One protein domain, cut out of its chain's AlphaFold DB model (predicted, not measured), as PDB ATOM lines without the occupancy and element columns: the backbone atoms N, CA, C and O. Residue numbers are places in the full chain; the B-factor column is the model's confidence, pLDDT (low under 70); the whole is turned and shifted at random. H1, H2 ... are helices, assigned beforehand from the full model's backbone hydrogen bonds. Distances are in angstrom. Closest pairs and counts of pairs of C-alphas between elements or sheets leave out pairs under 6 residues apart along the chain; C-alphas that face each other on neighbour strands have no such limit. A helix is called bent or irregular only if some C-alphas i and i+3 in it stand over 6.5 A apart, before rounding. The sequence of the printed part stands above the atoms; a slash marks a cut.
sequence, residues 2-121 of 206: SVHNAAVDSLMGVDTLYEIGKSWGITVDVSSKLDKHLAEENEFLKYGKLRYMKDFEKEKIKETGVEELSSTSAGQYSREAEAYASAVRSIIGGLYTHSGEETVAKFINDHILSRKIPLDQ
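AT A GLANCE: This is residues 2 to 121 of the 206 residues of the protein "54S ribosomal protein L3 mitochondrial" of Spathaspora sp. JA1 (UniProt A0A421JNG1). Two lobes make a flat, loose model: in one, the long helix H6 is crossed near its first half by H2, and H7 folds back beside its far end as a helical hairpin, with H1 meeting H7 at their ends. The other lobe is an open winding of loops with the short helices H3, H4 and H5, from which residues 37 to 44 and the wide loop of residues 60 to 76 stick out. The printed part has 120 residues with seven named helices, in order H1 to H7, and no named strand; its class is all helix. The whole is loose, with a radius of gyration of the C-alphas of 17.7 A, and it spans 51 by 38 by 19 A.

IN THESE COORDINATES: Find C-alpha 2 at (-15.820, 13.219, 34.588); from there H1 runs over residues 2 to 12, 15.1 A long. H2 follows at residues 14 to 23, 14.2 A long. Look next for three short helices: H3 at residues 33 to 38, 8.8 A; H4 at residues 43 to 47, 6.5 A; and H5 at residues 55 to 59, 6.6 A. H6, the longest, begins at C-alpha 79 at (-19.476, -3.193, 54.119) and runs 30.0 A to residue 99. H7, residues 101 to 113, is 15.8 A long and ends at C-alpha 113 at (-32.102, 3.210, 33.750); it is neither bent nor irregular, but only just: C-alphas 110 and 113 are 6.3 A apart.

HOW THE PARTS SIT: Start at H1, which is close to but not clearly touching H2; their closest C-alphas, Ser 10 and Thr 16, are 6.8 A apart. H1 and H7 only just touch, with 3 pairs of C-alphas within 8 A, and only at their ends; the closest are those of Leu 11 and Ile 112, at 6.5 A. H2 touches residues 80 to 88 of H6, the closest C-alphas being those of Leu 17 and Ala 85, 4.8 A apart; at 71 degrees they are only just about perpendicular. H3 is near H5, with the C-alphas of Lys 33 and Asp 55 closest at 7.2 A, and H4 touches no helix. H6 and H7 are a hairpin and touch through residues 92 to 96 and 103 to 104; their closest C-alphas are those of Tyr 96 and Val 104, at 5.8 A. They run opposite ways at a shallow tilt of 34 degrees, only just short of steep. In H1 to H7 every O i to N i+4 pair is within hydrogen-bond range.

THE WHOLE: The two C-alphas farthest apart, those of Leu 38 and Asp 120, are 55.2 A apart. The printed part has no cut. The link from H5 to H6, 19 residues, is long. Look there for low confidence: residues 70 to 75 are under 70, against a mean pLDDT of 87.8 for the printed part.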
ATOM      1  N   SER A   2     -15.278  13.095  33.215       73.88
ATOM      2  CA  SER A   2     -15.820  13.219  34.588       73.88
ATOM      3  C   SER A   2     -17.350  13.121  34.665       73.88
ATOM      4  O   SER A   2     -17.853  12.385  35.503       73.88
ATOM      5  N   VAL A   3     -18.089  13.790  33.770       83.25
ATOM      6  CA  VAL A   3     -19.566  13.802  33.815       83.25
ATOM      7  C   VAL A   3     -20.154  12.435  33.470       83.25
ATOM      8  O   VAL A   3     -21.073  11.987  34.142       83.25
ATOM      9  N   HIS A   4     -19.602  11.740  32.470       84.62
ATOM     10  CA  HIS A   4     -20.036  10.378  32.144       84.62
ATOM     11  C   HIS A   4     -19.810   9.430  33.325       84.62
ATOM     12  O   HIS A   4     -20.734   8.732  33.722       84.62
ATOM     13  N   ASN A   5     -18.622   9.463  33.936       89.00
ATOM     14  CA  ASN A   5     -18.324   8.626  35.096       89.00
ATOM     15  C   ASN A   5     -19.233   8.963  36.285       89.00
ATOM     16  O   ASN A   5     -19.713   8.050  36.942       89.00
ATOM     17  N   ALA A   6     -19.523  10.245  36.523       89.12
ATOM     18  CA  ALA A   6     -20.451  10.674  37.568       89.12
ATOM     19  C   ALA A   6     -21.900  10.243  37.282       89.12
ATOM     20  O   ALA A   6     -22.611   9.829  38.192       89.12
ATOM     21  N   ALA A   7     -22.341  10.295  36.024       90.12
ATOM     22  CA  ALA A   7     -23.661   9.816  35.623       90.12
ATOM     23  C   ALA A   7     -23.776   8.293  35.774       90.12
ATOM     24  O   ALA A   7     -24.781   7.794  36.277       90.12
ATOM     25  N   VAL A   8     -22.731   7.557  35.384       91.38
ATOM     26  CA  VAL A   8     -22.642   6.108  35.581       91.38
ATOM     27  C   VAL A   8     -22.651   5.782  37.072       91.38
ATOM     28  O   VAL A   8     -23.460   4.965  37.492       91.38
ATOM     29  N   ASP A   9     -21.846   6.451  37.893       91.19
ATOM     30  CA  ASP A   9     -21.835   6.246  39.345       91.19
ATOM     31  C   ASP A   9     -23.184   6.608  39.994       91.19
ATOM     32  O   ASP A   9     -23.702   5.880  40.833       91.19
ATOM     33  N   SER A  10     -23.861   7.650  39.513       91.31
ATOM     34  CA  SER A  10     -25.216   7.983  39.967       91.31
ATOM     35  C   SER A  10     -26.275   6.941  39.578       91.31
ATOM     36  O   SER A  10     -27.339   6.905  40.199       91.31
ATOM     37  N   LEU A  11     -26.037   6.111  38.556       92.19
ATOM     38  CA  LEU A  11     -26.924   5.000  38.193       92.19
ATOM     39  C   LEU A  11     -26.523   3.697  38.888       92.19
ATOM     40  O   LEU A  11     -27.381   2.972  39.376       92.19
ATOM     41  N   MET A  12     -25.246   3.343  38.884       92.56
ATOM     42  CA  MET A  12     -24.774   2.008  39.270       92.56
ATOM     43  C   MET A  12     -23.681   2.023  40.345       92.56
ATOM     44  O   MET A  12     -23.027   1.001  40.581       92.56
ATOM     45  N   GLY A  13     -23.494   3.162  41.009       93.25
ATOM     46  CA  GLY A  13     -22.624   3.321  42.167       93.25
ATOM     47  C   GLY A  13     -23.114   2.509  43.359       93.25
ATOM     48  O   GLY A  13     -24.285   2.123  43.440       93.25
ATOM     49  N   VAL A  14     -22.209   2.227  44.293       94.12
ATOM     50  CA  VAL A  14     -22.444   1.284  45.400       94.12
ATOM     51  C   VAL A  14     -23.640   1.700  46.258       94.12
ATOM     52  O   VAL A  14     -24.515   0.875  46.505       94.12
ATOM     53  N   ASP A  15     -23.742   2.980  46.614       93.00
ATOM     54  CA  ASP A  15     -24.849   3.499  47.427       93.00
ATOM     55  C   ASP A  15     -26.194   3.414  46.696       93.00
ATOM     56  O   ASP A  15     -27.231   3.099  47.275       93.00
ATOM     57  N   THR A  16     -26.187   3.625  45.380       93.94
ATOM     58  CA  THR A  16     -27.411   3.538  44.576       93.94
ATOM     59  C   THR A  16     -27.901   2.097  44.466       93.94
ATOM     60  O   THR A  16     -29.099   1.838  44.570       93.94
ATOM     61  N   LEU A  17     -26.979   1.142  44.309       95.19
ATOM     62  CA  LEU A  17     -27.297  -0.283  44.301       95.19
ATOM     63  C   LEU A  17     -27.704  -0.777  45.694       95.19
ATOM     64  O   LEU A  17     -28.542  -1.672  45.786       95.19
ATOM     65  N   TYR A  18     -27.162  -0.185  46.762       95.38
ATOM     66  CA  TYR A  18     -27.613  -0.420  48.133       95.38
ATOM     67  C   TYR A  18     -29.096  -0.069  48.295       95.38
ATOM     68  O   TYR A  18     -29.886  -0.928  48.690       95.38
ATOM     69  N   GLU A  19     -29.500   1.140  47.897       94.44
ATOM     70  CA  GLU A  19     -30.903   1.565  47.972       94.44
ATOM     71  C   GLU A  19     -31.820   0.725  47.071       94.44
ATOM     72  O   GLU A  19     -32.922   0.350  47.479       94.44
ATOM     73  N   ILE A  20     -31.359   0.342  45.874       94.94
ATOM     74  CA  ILE A  20     -32.105  -0.573  44.997       94.94
ATOM     75  C   ILE A  20     -32.316  -1.923  45.687       94.94
ATOM     76  O   ILE A  20     -33.451  -2.391  45.776       94.94
ATOM     77  N   GLY A  21     -31.254  -2.536  46.212       94.75
ATOM     78  CA  GLY A  21     -31.346  -3.832  46.884       94.75
ATOM     79  C   GLY A  21     -32.280  -3.793  48.095       94.75
ATOM     80  O   GLY A  21     -33.061  -4.722  48.310       94.75
ATOM     81  N   LYS A  22     -32.271  -2.685  48.839       94.44
ATOM     82  CA  LYS A  22     -33.196  -2.441  49.947       94.44
ATOM     83  C   LYS A  22     -34.643  -2.296  49.472       94.44
ATOM     84  O   LYS A  22     -35.538  -2.891  50.065       94.44
ATOM     85  N   SER A  23     -34.873  -1.576  48.371       94.75
ATOM     86  CA  SER A  23     -36.205  -1.429  47.763       94.75
ATOM     87  C   SER A  23     -36.781  -2.758  47.258       94.75
ATOM     88  O   SER A  23     -37.988  -2.969  47.320       94.75
ATOM     89  N   TRP A  24     -35.919  -3.686  46.826       94.56
ATOM     90  CA  TRP A  24     -36.305  -5.043  46.425       94.56
ATOM     91  C   TRP A  24     -36.650  -5.953  47.612       94.56
ATOM     92  O   TRP A  24     -37.106  -7.076  47.407       94.56
ATOM     93  N   GLY A  25     -36.446  -5.492  48.849       94.25
ATOM     94  CA  GLY A  25     -36.745  -6.260  50.054       94.25
ATOM     95  C   GLY A  25     -35.654  -7.257  50.445       94.25
ATOM     96  O   GLY A  25     -35.926  -8.184  51.208       94.25
ATOM     97  N   ILE A  26     -34.420  -7.091  49.952       94.25
ATOM     98  CA  ILE A  26     -33.286  -7.891  50.426       94.25
ATOM     99  C   ILE A  26     -33.041  -7.532  51.895       94.25
ATOM    100  O   ILE A  26     -32.796  -6.378  52.230       94.25
ATOM    101  N   THR A  27     -33.099  -8.523  52.783       92.81
ATOM    102  CA  THR A  27     -32.836  -8.328  54.215       92.81
ATOM    103  C   THR A  27     -31.506  -8.943  54.614       92.81
ATOM    104  O   THR A  27     -31.204 -10.071  54.214       92.81
ATOM    105  N   VAL A  28     -30.745  -8.250  55.458       91.81
ATOM    106  CA  VAL A  28     -29.497  -8.770  56.027       91.81
ATOM    107  C   VAL A  28     -29.775  -9.816  57.100       91.81
ATOM    108  O   VAL A  28     -30.700  -9.711  57.905       91.81
ATOM    109  N   ASP A  29     -28.929 -10.834  57.123       91.31
ATOM    110  CA  ASP A  29     -28.911 -11.857  58.147       91.31
ATOM    111  C   ASP A  29     -28.206 -11.375  59.425       91.31
ATOM    112  O   ASP A  29     -26.987 -11.496  59.554       91.31
ATOM    113  N   VAL A  30     -28.979 -10.843  60.373       88.56
ATOM    114  CA  VAL A  30     -28.460 -10.318  61.650       88.56
ATOM    115  C   VAL A  30     -28.374 -11.395  62.741       88.56
ATOM    116  O   VAL A  30     -27.570 -11.263  63.656       88.56
ATOM    117  N   SER A  31     -29.144 -12.488  62.650       87.25
ATOM    118  CA  SER A  31     -29.180 -13.507  63.708       87.25
ATOM    119  C   SER A  31     -27.929 -14.392  63.726       87.25
ATOM    120  O   SER A  31     -27.365 -14.752  62.677       87.25
ATOM    121  N   SER A  32     -27.491 -14.747  64.940       88.44
ATOM    122  CA  SER A  32     -26.382 -15.675  65.166       88.44
ATOM    123  C   SER A  32     -26.793 -17.110  64.815       88.44
ATOM    124  O   SER A  32     -27.976 -17.443  64.721       88.44
ATOM    125  N   LYS A  33     -25.819 -18.001  64.607       87.81
ATOM    126  CA  LYS A  33     -26.110 -19.424  64.352       87.81
ATOM    127  C   LYS A  33     -26.810 -20.095  65.535       87.81
ATOM    128  O   LYS A  33     -27.655 -20.959  65.313       87.81
ATOM    129  N   LEU A  34     -26.456 -19.694  66.756       88.38
ATOM    130  CA  LEU A  34     -27.029 -20.228  67.985       88.38
ATOM    131  C   LEU A  34     -28.505 -19.839  68.103       88.38
ATOM    132  O   LEU A  34     -29.339 -20.722  68.288       88.38
ATOM    133  N   ASP A  35     -28.843 -18.568  67.876       88.19
ATOM    134  CA  ASP A  35     -30.235 -18.096  67.936       88.19
ATOM    135  C   ASP A  35     -31.120 -18.815  66.918       88.19
ATOM    136  O   ASP A  35     -32.226 -19.243  67.237       88.19
ATOM    137  N   LYS A  36     -30.612 -19.025  65.699       89.69
ATOM    138  CA  LYS A  36     -31.336 -19.759  64.649       89.69
ATOM    139  C   LYS A  36     -31.585 -21.216  65.004       89.69
ATOM    140  O   LYS A  36     -32.593 -21.777  64.583       89.69
ATOM    141  N   HIS A  37     -30.640 -21.841  65.706       90.56
ATOM    142  CA  HIS A  37     -30.788 -23.213  66.172       90.56
ATOM    143  C   HIS A  37     -31.816 -23.289  67.304       90.56
ATOM    144  O   HIS A  37     -32.683 -24.153  67.269       90.56
ATOM    145  N   LEU A  38     -31.758 -22.365  68.268       93.62
ATOM    146  CA  LEU A  38     -32.729 -22.287  69.364       93.62
ATOM    147  C   LEU A  38     -34.150 -21.980  68.879       93.62
ATOM    148  O   LEU A  38     -35.108 -22.500  69.437       93.62
ATOM    149  N   ALA A  39     -34.283 -21.149  67.846       90.75
ATOM    150  CA  ALA A  39     -35.564 -20.799  67.241       90.75
ATOM    151  C   ALA A  39     -36.084 -21.848  66.239       90.75
ATOM    152  O   ALA A  39     -37.143 -21.634  65.654       90.75
ATOM    153  N   GLU A  40     -35.334 -22.932  66.001       92.06
ATOM    154  CA  GLU A  40     -35.647 -23.968  65.006       92.06
ATOM    155  C   GLU A  40     -36.033 -23.380  63.630       92.06
ATOM    156  O   GLU A  40     -36.980 -23.816  62.973       92.06
ATOM    157  N   GLU A  41     -35.296 -22.357  63.169       88.00
ATOM    158  CA  GLU A  41     -35.625 -21.673  61.914       88.00
ATOM    159  C   GLU A  41     -35.570 -22.632  60.711       88.00
ATOM    160  O   GLU A  41     -34.610 -23.397  60.526       88.00
ATOM    161  N   ASN A  42     -36.566 -22.512  59.828       88.50
ATOM    162  CA  ASN A  42     -36.624 -23.244  58.565       88.50
ATOM    163  C   ASN A  42     -35.408 -22.907  57.676       88.50
ATOM    164  O   ASN A  42     -34.995 -21.751  57.564       88.50
ATOM    165  N   GLU A  43     -34.851 -23.910  56.998       84.69
ATOM    166  CA  GLU A  43     -33.712 -23.763  56.089       84.69
ATOM    167  C   GLU A  43     -33.942 -22.721  54.993       84.69
ATOM    168  O   GLU A  43     -33.027 -21.966  54.663       84.69
ATOM    169  N   PHE A  44     -35.171 -22.603  54.488       84.31
ATOM    170  CA  PHE A  44     -35.498 -21.611  53.465       84.31
ATOM    171  C   PHE A  44     -35.229 -20.173  53.948       84.31
ATOM    172  O   PHE A  44     -34.628 -19.367  53.235       84.31
ATOM    173  N   LEU A  45     -35.580 -19.871  55.203       84.25
ATOM    174  CA  LEU A  45     -35.315 -18.570  55.825       84.25
ATOM    175  C   LEU A  45     -33.824 -18.347  56.073       84.25
ATOM    176  O   LEU A  45     -33.359 -17.206  56.024       84.25
ATOM    177  N   LYS A  46     -33.055 -19.424  56.281       78.38
ATOM    178  CA  LYS A  46     -31.601 -19.326  56.413       78.38
ATOM    179  C   LYS A  46     -31.002 -18.807  55.110       78.38
ATOM    180  O   LYS A  46     -30.151 -17.920  55.169       78.38
ATOM    181  N   TYR A  47     -31.359 -19.376  53.956       85.31
ATOM    182  CA  TYR A  47     -30.742 -19.045  52.657       85.31
ATOM    183  C   TYR A  47     -31.330 -17.807  51.967       85.31
ATOM    184  O   TYR A  47     -30.657 -17.235  51.118       85.31
ATOM    185  N   GLY A  48     -32.528 -17.361  52.354       88.44
ATOM    186  CA  GLY A  48     -33.179 -16.188  51.756       88.44
ATOM    187  C   GLY A  48     -32.632 -14.819  52.190       88.44
ATOM    188  O   GLY A  48     -32.975 -13.815  51.575       88.44
ATOM    189  N   LYS A  49     -31.800 -14.747  53.238       91.44
ATOM    190  CA  LYS A  49     -31.241 -13.485  53.760       91.44
ATOM    191  C   LYS A  49     -29.820 -13.236  53.246       91.44
ATOM    192  O   LYS A  49     -29.043 -14.173  53.067       91.44
ATOM    193  N   LEU A  50     -29.453 -11.966  53.074       93.12
ATOM    194  CA  LEU A  50     -28.117 -11.543  52.652       93.12
ATOM    195  C   LEU A  50     -27.087 -11.801  53.759       93.12
ATOM    196  O   LEU A  50     -27.226 -11.312  54.880       93.12
ATOM    197  N   ARG A  51     -26.025 -12.542  53.432       91.12
ATOM    198  CA  ARG A  51     -24.965 -12.927  54.372       91.12
ATOM    199  C   ARG A  51     -23.640 -12.294  53.968       91.12
ATOM    200  O   ARG A  51     -23.137 -12.566  52.883       91.12
ATOM    201  N   TYR A  52     -23.065 -11.496  54.860       90.81
ATOM    202  CA  TYR A  52     -21.726 -10.918  54.682       90.81
ATOM    203  C   TYR A  52     -20.976 -10.728  56.011       90.81
ATOM    204  O   TYR A  52     -19.749 -10.776  56.035       90.81
ATOM    205  N   MET A  53     -21.705 -10.545  57.119       86.81
ATOM    206  CA  MET A  53     -21.134 -10.435  58.464       86.81
ATOM    207  C   MET A  53     -20.573 -11.774  58.951       86.81
ATOM    208  O   MET A  53     -21.159 -12.833  58.702       86.81
ATOM    209  N   LYS A  54     -19.476 -11.724  59.711       85.56
ATOM    210  CA  LYS A  54     -18.958 -12.900  60.428       85.56
ATOM    211  C   LYS A  54     -19.797 -13.152  61.682       85.56
ATOM    212  O   LYS A  54     -20.255 -12.202  62.305       85.56
ATOM    213  N   ASP A  55     -19.953 -14.408  62.102       83.06
ATOM    214  CA  ASP A  55     -20.804 -14.737  63.262       83.06
ATOM    215  C   ASP A  55     -20.366 -14.018  64.547       83.06
ATOM    216  O   ASP A  55     -21.204 -13.469  65.254       83.06
ATOM    217  N   PHE A  56     -19.057 -13.907  64.790       82.19
ATOM    218  CA  PHE A  56     -18.524 -13.172  65.942       82.19
ATOM    219  C   PHE A  56     -18.922 -11.684  65.948       82.19
ATOM    220  O   PHE A  56     -19.106 -11.095  67.006       82.19
ATOM    221  N   GLU A  57     -19.075 -11.057  64.777       81.69
ATOM    222  CA  GLU A  57     -19.511  -9.656  64.680       81.69
ATOM    223  C   GLU A  57     -21.000  -9.496  65.024       81.69
ATOM    224  O   GLU A  57     -21.402  -8.423  65.470       81.69
ATOM    225  N   LYS A  58     -21.810 -10.549  64.847       83.00
ATOM    226  CA  LYS A  58     -23.244 -10.554  65.179       83.00
ATOM    227  C   LYS A  58     -23.500 -10.704  66.677       83.00
ATOM    228  O   LYS A  58     -24.481 -10.177  67.182       83.00
ATOM    229  N   GLU A  59     -22.618 -11.420  67.370       79.81
ATOM    230  CA  GLU A  59     -22.701 -11.657  68.818       79.81
ATOM    231  C   GLU A  59     -22.181 -10.470  69.646       79.81
ATOM    232  O   GLU A  59     -22.469 -10.372  70.841       79.81
ATOM    233  N   LYS A  60     -21.436  -9.539  69.032       80.12
ATOM    234  CA  LYS A  60     -21.013  -8.303  69.700       80.12
ATOM    235  C   LYS A  60     -22.229  -7.430  70.021       80.12
ATOM    236  O   LYS A  60     -22.956  -6.997  69.127       80.12
ATOM    237  N   ILE A  61     -22.388  -7.090  71.298       74.69
ATOM    238  CA  ILE A  61     -23.365  -6.099  71.751       74.69
ATOM    239  C   ILE A  61     -22.933  -4.734  71.207       74.69
ATOM    240  O   ILE A  61     -21.868  -4.229  71.557       74.69
ATOM    241  N   LYS A  62     -23.745  -4.145  70.326       77.19
ATOM    242  CA  LYS A  62     -23.531  -2.779  69.840       77.19
ATOM    243  C   LYS A  62     -24.101  -1.802  70.859       77.19
ATOM    244  O   LYS A  62     -25.309  -1.790  71.092       77.19
ATOM    245  N   GLU A  63     -23.243  -0.986  71.455       79.19
ATOM    246  CA  GLU A  63     -23.684   0.119  72.302       79.19
ATOM    247  C   GLU A  63     -24.239   1.255  71.435       79.19
ATOM    248  O   GLU A  63     -23.691   1.602  70.386       79.19
ATOM    249  N   THR A  64     -25.358   1.840  71.859       79.38
ATOM    250  CA  THR A  64     -25.997   2.942  71.134       79.38
ATOM    251  C   THR A  64     -25.079   4.164  71.106       79.38
ATOM    252  O   THR A  64     -24.743   4.700  72.160       79.38
ATOM    253  N   GLY A  65     -24.715   4.630  69.911       80.94
ATOM    254  CA  GLY A  65     -23.878   5.821  69.720       80.94
ATOM    255  C   GLY A  65     -22.373   5.555  69.640       80.94
ATOM    256  O   GLY A  65     -21.612   6.507  69.486       80.94
ATOM    257  N   VAL A  66     -21.938   4.291  69.706       82.25
ATOM    258  CA  VAL A  66     -20.537   3.903  69.489       82.25
ATOM    259  C   VAL A  66     -20.428   3.159  68.164       82.25
ATOM    260  O   VAL A  66     -20.881   2.023  68.030       82.25
ATOM    261  N   GLU A  67     -19.811   3.797  67.174       73.62
ATOM    262  CA  GLU A  67     -19.503   3.171  65.890       73.62
ATOM    263  C   GLU A  67     -18.019   2.810  65.834       73.62
ATOM    264  O   GLU A  67     -17.140   3.656  66.013       73.62
ATOM    265  N   GLU A  68     -17.727   1.533  65.586       72.88
ATOM    266  CA  GLU A  68     -16.368   1.101  65.283       72.88
ATOM    267  C   GLU A  68     -16.020   1.619  63.886       72.88
ATOM    268  O   GLU A  68     -16.464   1.069  62.874       72.88
ATOM    269  N   LEU A  69     -15.210   2.677  63.822       70.19
ATOM    270  CA  LEU A  69     -14.519   3.038  62.593       70.19
ATOM    271  C   LEU A  69     -13.469   1.946  62.361       70.19
ATOM    272  O   LEU A  69     -12.326   2.057  62.808       70.19
ATOM    273  N   SER A  70     -13.867   0.840  61.721       63.38
ATOM    274  CA  SER A  70     -12.891  -0.138  61.243       63.38
ATOM    275  C   SER A  70     -11.847   0.640  60.457       63.38
ATOM    276  O   SER A  70     -12.226   1.521  59.692       63.38
ATOM    277  N   SER A  71     -10.565   0.384  60.708       50.81
ATOM    278  CA  SER A  71      -9.399   1.103  60.182       50.81
ATOM    279  C   SER A  71      -9.372   1.135  58.648       50.81
ATOM    280  O   SER A  71      -8.639   0.395  57.992       50.81
ATOM    281  N   THR A  72     -10.212   1.978  58.085       50.94
ATOM    282  CA  THR A  72     -10.597   1.990  56.690       50.94
ATOM    283  C   THR A  72     -10.453   3.434  56.252       50.94
ATOM    284  O   THR A  72     -11.044   4.350  56.821       50.94
ATOM    285  N   SER A  73      -9.567   3.630  55.281       49.66
ATOM    286  CA  SER A  73      -9.241   4.916  54.679       49.66
ATOM    287  C   SER A  73     -10.503   5.695  54.312       49.66
ATOM    288  O   SER A  73     -11.439   5.116  53.759       49.66
ATOM    289  N   ALA A  74     -10.496   7.002  54.580       49.62
ATOM    290  CA  ALA A  74     -11.531   7.938  54.160       49.62
ATOM    291  C   ALA A  74     -11.830   7.749  52.658       49.62
ATOM    292  O   ALA A  74     -11.021   8.140  51.818       49.62
ATOM    293  N   GLY A  75     -12.938   7.074  52.333       60.06
ATOM    294  CA  GLY A  75     -13.327   6.757  50.954       60.06
ATOM    295  C   GLY A  75     -13.780   5.320  50.666       60.06
ATOM    296  O   GLY A  75     -14.125   5.055  49.521       60.06
ATOM    297  N   GLN A  76     -13.794   4.387  51.628       72.88
ATOM    298  CA  GLN A  76     -14.455   3.085  51.405       72.88
ATOM    299  C   GLN A  76     -15.936   3.146  51.797       72.88
ATOM    300  O   GLN A  76     -16.302   3.780  52.789       72.88
ATOM    301  N   TYR A  77     -16.771   2.464  51.015       80.56
ATOM    302  CA  TYR A  77     -18.194   2.297  51.289       80.56
ATOM    303  C   TYR A  77     -18.413   1.438  52.541       80.56
ATOM    304  O   TYR A  77     -17.553   0.652  52.946       80.56
ATOM    305  N   SER A  78     -19.592   1.558  53.157       86.12
ATOM    306  CA  SER A  78     -19.982   0.630  54.221       86.12
ATOM    307  C   SER A  78     -19.965  -0.803  53.686       86.12
ATOM    308  O   SER A  78     -20.478  -1.066  52.597       86.12
ATOM    309  N   ARG A  79     -19.445  -1.757  54.473       87.06
ATOM    310  CA  ARG A  79     -19.476  -3.193  54.119       87.06
ATOM    311  C   ARG A  79     -20.888  -3.676  53.796       87.06
ATOM    312  O   ARG A  79     -21.064  -4.580  52.987       87.06
ATOM    313  N   GLU A  80     -21.889  -3.081  54.445       89.50
ATOM    314  CA  GLU A  80     -23.288  -3.343  54.133       89.50
ATOM    315  C   GLU A  80     -23.610  -2.918  52.697       89.50
ATOM    316  O   GLU A  80     -24.072  -3.738  51.906       89.50
ATOM    317  N   ALA A  81     -23.297  -1.674  52.329       92.31
ATOM    318  CA  ALA A  81     -23.547  -1.140  50.994       92.31
ATOM    319  C   ALA A  81     -22.867  -1.981  49.901       92.31
ATOM    320  O   ALA A  81     -23.501  -2.335  48.906       92.31
ATOM    321  N   GLU A  82     -21.619  -2.404  50.124       93.19
ATOM    322  CA  GLU A  82     -20.905  -3.304  49.211       93.19
ATOM    323  C   GLU A  82     -21.583  -4.674  49.071       93.19
ATOM    324  O   GLU A  82     -21.671  -5.217  47.963       93.19
ATOM    325  N   ALA A  83     -22.091  -5.236  50.172       94.25
ATOM    326  CA  ALA A  83     -22.791  -6.515  50.163       94.25
ATOM    327  C   ALA A  83     -24.109  -6.437  49.379       94.25
ATOM    328  O   ALA A  83     -24.381  -7.309  48.553       94.25
ATOM    329  N   TYR A  84     -24.903  -5.382  49.579       95.69
ATOM    330  CA  TYR A  84     -26.128  -5.169  48.800       95.69
ATOM    331  C   TYR A  84     -25.825  -4.922  47.323       95.69
ATOM    332  O   TYR A  84     -26.460  -5.532  46.461       95.69
ATOM    333  N   ALA A  85     -24.826  -4.093  47.010       95.44
ATOM    334  CA  ALA A  85     -24.420  -3.855  45.630       95.44
ATOM    335  C   ALA A  85     -23.987  -5.155  44.936       95.44
ATOM    336  O   ALA A  85     -24.364  -5.417  43.791       95.44
ATOM    337  N   SER A  86     -23.246  -6.008  45.647       95.62
ATOM    338  CA  SER A  86     -22.845  -7.332  45.163       95.62
ATOM    339  C   SER A  86     -24.041  -8.266  44.979       95.62
ATOM    340  O   SER A  86     -24.086  -8.999  43.991       95.62
ATOM    341  N   ALA A  87     -25.032  -8.218  45.871       96.25
ATOM    342  CA  ALA A  87     -26.261  -8.996  45.749       96.25
ATOM    343  C   ALA A  87     -27.058  -8.601  44.498       96.25
ATOM    344  O   ALA A  87     -27.401  -9.468  43.697       96.25
ATOM    345  N   VAL A  88     -27.269  -7.300  44.269       96.25
ATOM    346  CA  VAL A  88     -27.960  -6.787  43.072       96.25
ATOM    347  C   VAL A  88     -27.227  -7.200  41.793       96.25
ATOM    348  O   VAL A  88     -27.844  -7.738  40.872       96.25
ATOM    349  N   ARG A  89     -25.897  -7.040  41.749       95.81
ATOM    350  CA  ARG A  89     -25.072  -7.489  40.611       95.81
ATOM    351  C   ARG A  89     -25.165  -9.001  40.392       95.81
ATOM    352  O   ARG A  89     -25.250  -9.441  39.250       95.81
ATOM    353  N   SER A  90     -25.195  -9.787  41.467       96.12
ATOM    354  CA  SER A  90     -25.316 -11.250  41.400       96.12
ATOM    355  C   SER A  90     -26.683 -11.694  40.882       96.12
ATOM    356  O   SER A  90     -26.748 -12.633  40.096       96.12
ATOM    357  N   ILE A  91     -27.764 -11.004  41.262       95.19
ATOM    358  CA  ILE A  91     -29.115 -11.261  40.742       95.19
ATOM    359  C   ILE A  91     -29.150 -11.013  39.231       95.19
ATOM    360  O   ILE A  91     -29.617 -11.865  38.478       95.19
ATOM    361  N   ILE A  92     -28.595  -9.886  38.777       96.00
ATOM    362  CA  ILE A  92     -28.516  -9.557  37.348       96.00
ATOM    363  C   ILE A  92     -27.645 -10.576  36.600       96.00
ATOM    364  O   ILE A  92     -28.026 -11.041  35.528       96.00
ATOM    365  N   GLY A  93     -26.508 -10.978  37.176       96.38
ATOM    366  CA  GLY A  93     -25.640 -12.014  36.612       96.38
ATOM    367  C   GLY A  93     -26.323 -13.381  36.516       96.38
ATOM    368  O   GLY A  93     -26.201 -14.054  35.497       96.38
ATOM    369  N   GLY A  94     -27.094 -13.776  37.532       96.56
ATOM    370  CA  GLY A  94     -27.895 -15.003  37.512       96.56
ATOM    371  C   GLY A  94     -29.033 -14.956  36.489       96.56
ATOM    372  O   GLY A  94     -29.321 -15.949  35.825       96.56
ATOM    373  N   LEU A  95     -29.652 -13.788  36.301       96.44
ATOM    374  CA  LEU A  95     -30.647 -13.588  35.250       96.44
ATOM    375  C   LEU A  95     -30.012 -13.715  33.859       96.44
ATOM    376  O   LEU A  95     -30.584 -14.360  32.981       96.44
ATOM    377  N   TYR A  96     -28.810 -13.161  33.681       96.88
ATOM    378  CA  TYR A  96     -28.051 -13.248  32.435       96.88
ATOM    379  C   TYR A  96     -27.716 -14.688  32.061       96.88
ATOM    380  O   TYR A  96     -27.928 -15.089  30.920       96.88
ATOM    381  N   THR A  97     -27.246 -15.488  33.022       96.94
ATOM    382  CA  THR A  97     -26.891 -16.888  32.758       96.94
ATOM    383  C   THR A  97     -28.102 -17.754  32.420       96.94
ATOM    384  O   THR A  97     -27.958 -18.706  31.657       96.94
ATOM    385  N   HIS A  98     -29.284 -17.442  32.957       96.25
ATOM    386  CA  HIS A  98     -30.490 -18.234  32.718       96.25
ATOM    387  C   HIS A  98     -31.282 -17.801  31.477       96.25
ATOM    388  O   HIS A  98     -31.769 -18.651  30.738       96.25
ATOM    389  N   SER A  99     -31.438 -16.491  31.264       94.75
ATOM    390  CA  SER A  99     -32.384 -15.930  30.282       94.75
ATOM    391  C   SER A  99     -31.708 -15.230  29.095       94.75
ATOM    392  O   SER A  99     -32.365 -14.948  28.094       94.75
ATOM    393  N   GLY A 100     -30.394 -14.992  29.166       94.50
ATOM    394  CA  GLY A 100     -29.619 -14.343  28.109       94.50
ATOM    395  C   GLY A 100     -29.652 -12.811  28.146       94.50
ATOM    396  O   GLY A 100     -30.180 -12.179  29.063       94.50
ATOM    397  N   GLU A 101     -29.041 -12.200  27.130       95.31
ATOM    398  CA  GLU A 101     -28.759 -10.760  27.082       95.31
ATOM    399  C   GLU A 101     -30.017  -9.895  26.940       95.31
ATOM    400  O   GLU A 101     -30.178  -8.917  27.668       95.31
ATOM    401  N   GLU A 102     -30.942 -10.259  26.046       96.00
ATOM    402  CA  GLU A 102     -32.098  -9.415  25.714       96.00
ATOM    403  C   GLU A 102     -33.007  -9.177  26.930       96.00
ATOM    404  O   GLU A 102     -33.442  -8.053  27.198       96.00
ATOM    405  N   THR A 103     -33.269 -10.230  27.705       95.94
ATOM    406  CA  THR A 103     -34.073 -10.141  28.929       95.94
ATOM    407  C   THR A 103     -33.391  -9.296  29.996       95.94
ATOM    408  O   THR A 103     -34.057  -8.537  30.698       95.94
ATOM    409  N   VAL A 104     -32.063  -9.383  30.100       96.62
ATOM    410  CA  VAL A 104     -31.291  -8.601  31.069       96.62
ATOM    411  C   VAL A 104     -31.236  -7.135  30.678       96.62
ATOM    412  O   VAL A 104     -31.401  -6.282  31.544       96.62
ATOM    413  N   ALA A 105     -31.074  -6.822  29.393       95.62
ATOM    414  CA  ALA A 105     -31.105  -5.447  28.911       95.62
ATOM    415  C   ALA A 105     -32.444  -4.771  29.246       95.62
ATOM    416  O   ALA A 105     -32.455  -3.651  29.756       95.62
ATOM    417  N   LYS A 106     -33.568  -5.478  29.048       96.62
ATOM    418  CA  LYS A 106     -34.900  -5.002  29.460       96.62
ATOM    419  C   LYS A 106     -34.985  -4.818  30.975       96.62
ATOM    420  O   LYS A 106     -35.356  -3.744  31.434       96.62
ATOM    421  N   PHE A 107     -34.540  -5.806  31.751       96.12
ATOM    422  CA  PHE A 107     -34.540  -5.726  33.213       96.12
ATOM    423  C   PHE A 107     -33.726  -4.533  33.748       96.12
ATOM    424  O   PHE A 107     -34.196  -3.805  34.621       96.12
ATOM    425  N   ILE A 108     -32.525  -4.306  33.203       95.75
ATOM    426  CA  ILE A 108     -31.663  -3.164  33.538       95.75
ATOM    427  C   ILE A 108     -32.339  -1.851  33.143       95.75
ATOM    428  O   ILE A 108     -32.285  -0.887  33.910       95.75
ATOM    429  N   ASN A 109     -32.995  -1.798  31.984       95.31
ATOM    430  CA  ASN A 109     -33.717  -0.604  31.565       95.31
ATOM    431  C   ASN A 109     -34.840  -0.254  32.555       95.31
ATOM    432  O   ASN A 109     -34.936   0.884  33.013       95.31
ATOM    433  N   ASP A 110     -35.613  -1.255  32.968       94.62
ATOM    434  CA  ASP A 110     -36.771  -1.075  33.844       94.62
ATOM    435  C   ASP A 110     -36.382  -0.734  35.294       94.62
ATOM    436  O   ASP A 110     -37.064   0.063  35.940       94.62
ATOM    437  N   HIS A 111     -35.281  -1.289  35.816       93.31
ATOM    438  CA  HIS A 111     -34.913  -1.148  37.236       93.31
ATOM    439  C   HIS A 111     -33.758  -0.173  37.498       93.31
ATOM    440  O   HIS A 111     -33.703   0.441  38.563       93.31
ATOM    441  N   ILE A 112     -32.816  -0.031  36.562       93.25
ATOM    442  CA  ILE A 112     -31.626   0.814  36.735       93.25
ATOM    443  C   ILE A 112     -31.783   2.114  35.950       93.25
ATOM    444  O   ILE A 112     -31.637   3.182  36.551       93.25
ATOM    445  N   LEU A 113     -32.075   2.040  34.646       92.69
ATOM    446  CA  LEU A 113     -32.102   3.210  33.750       92.69
ATOM    447  C   LEU A 113     -33.421   3.995  33.787       92.69
ATOM    448  O   LEU A 113     -33.457   5.136  33.339       92.69
ATOM    449  N   SER A 114     -34.485   3.435  34.362       91.94
ATOM    450  CA  SER A 114     -35.781   4.109  34.527       91.94
ATOM    451  C   SER A 114     -35.733   5.332  35.456       91.94
ATOM    452  O   SER A 114     -36.644   6.165  35.451       91.94
ATOM    453  N   ARG A 115     -34.668   5.473  36.254       88.94
ATOM    454  CA  ARG A 115     -34.473   6.599  37.174       88.94
ATOM    455  C   ARG A 115     -34.047   7.859  36.428       88.94
ATOM    456  O   ARG A 115     -33.177   7.840  35.564       88.94
ATOM    457  N   LYS A 116     -34.632   8.992  36.820       88.62
ATOM    458  CA  LYS A 116     -34.278  10.303  36.268       88.62
ATOM    459  C   LYS A 116     -33.034  10.854  36.954       88.62
ATOM    460  O   LYS A 116     -33.029  11.009  38.171       88.62
ATOM    461  N   ILE A 117     -32.034  11.218  36.157       88.25
ATOM    462  CA  ILE A 117     -30.835  11.915  36.624       88.25
ATOM    463  C   ILE A 117     -30.806  13.311  36.005       88.25
ATOM    464  O   ILE A 117     -30.883  13.424  34.777       88.25
ATOM    465  N   PRO A 118     -30.688  14.374  36.818       85.88
ATOM    466  CA  PRO A 118     -30.522  15.731  36.315       85.88
ATOM    467  C   PRO A 118     -29.094  15.915  35.777       85.88
ATOM    468  O   PRO A 118     -28.203  16.424  36.457       85.88
ATOM    469  N   LEU A 119     -28.859  15.469  34.538       83.81
ATOM    470  CA  LEU A 119     -27.558  15.599  33.866       83.81
ATOM    471  C   LEU A 119     -27.114  17.064  33.761       83.81
ATOM    472  O   LEU A 119     -25.927  17.363  33.829       83.81
ATOM    473  N   ASP A 120     -28.067  17.987  33.654       81.62
ATOM    474  CA  ASP A 120     -27.842  19.427  33.559       81.62
ATOM    475  C   ASP A 120     -27.174  20.039  34.803       81.62
ATOM    476  O   ASP A 120     -26.603  21.130  34.706       81.62
ATOM    477  N   GLN A 121     -27.244  19.342  35.941       85.00
ATOM    478  CA  GLN A 121     -26.637  19.724  37.218       85.00
ATOM    479  C   GLN A 121     -25.257  19.088  37.438       85.00
ATOM    480  O   GLN A 121     -24.526  19.513  38.326       85.00
TER     481      GLN A 121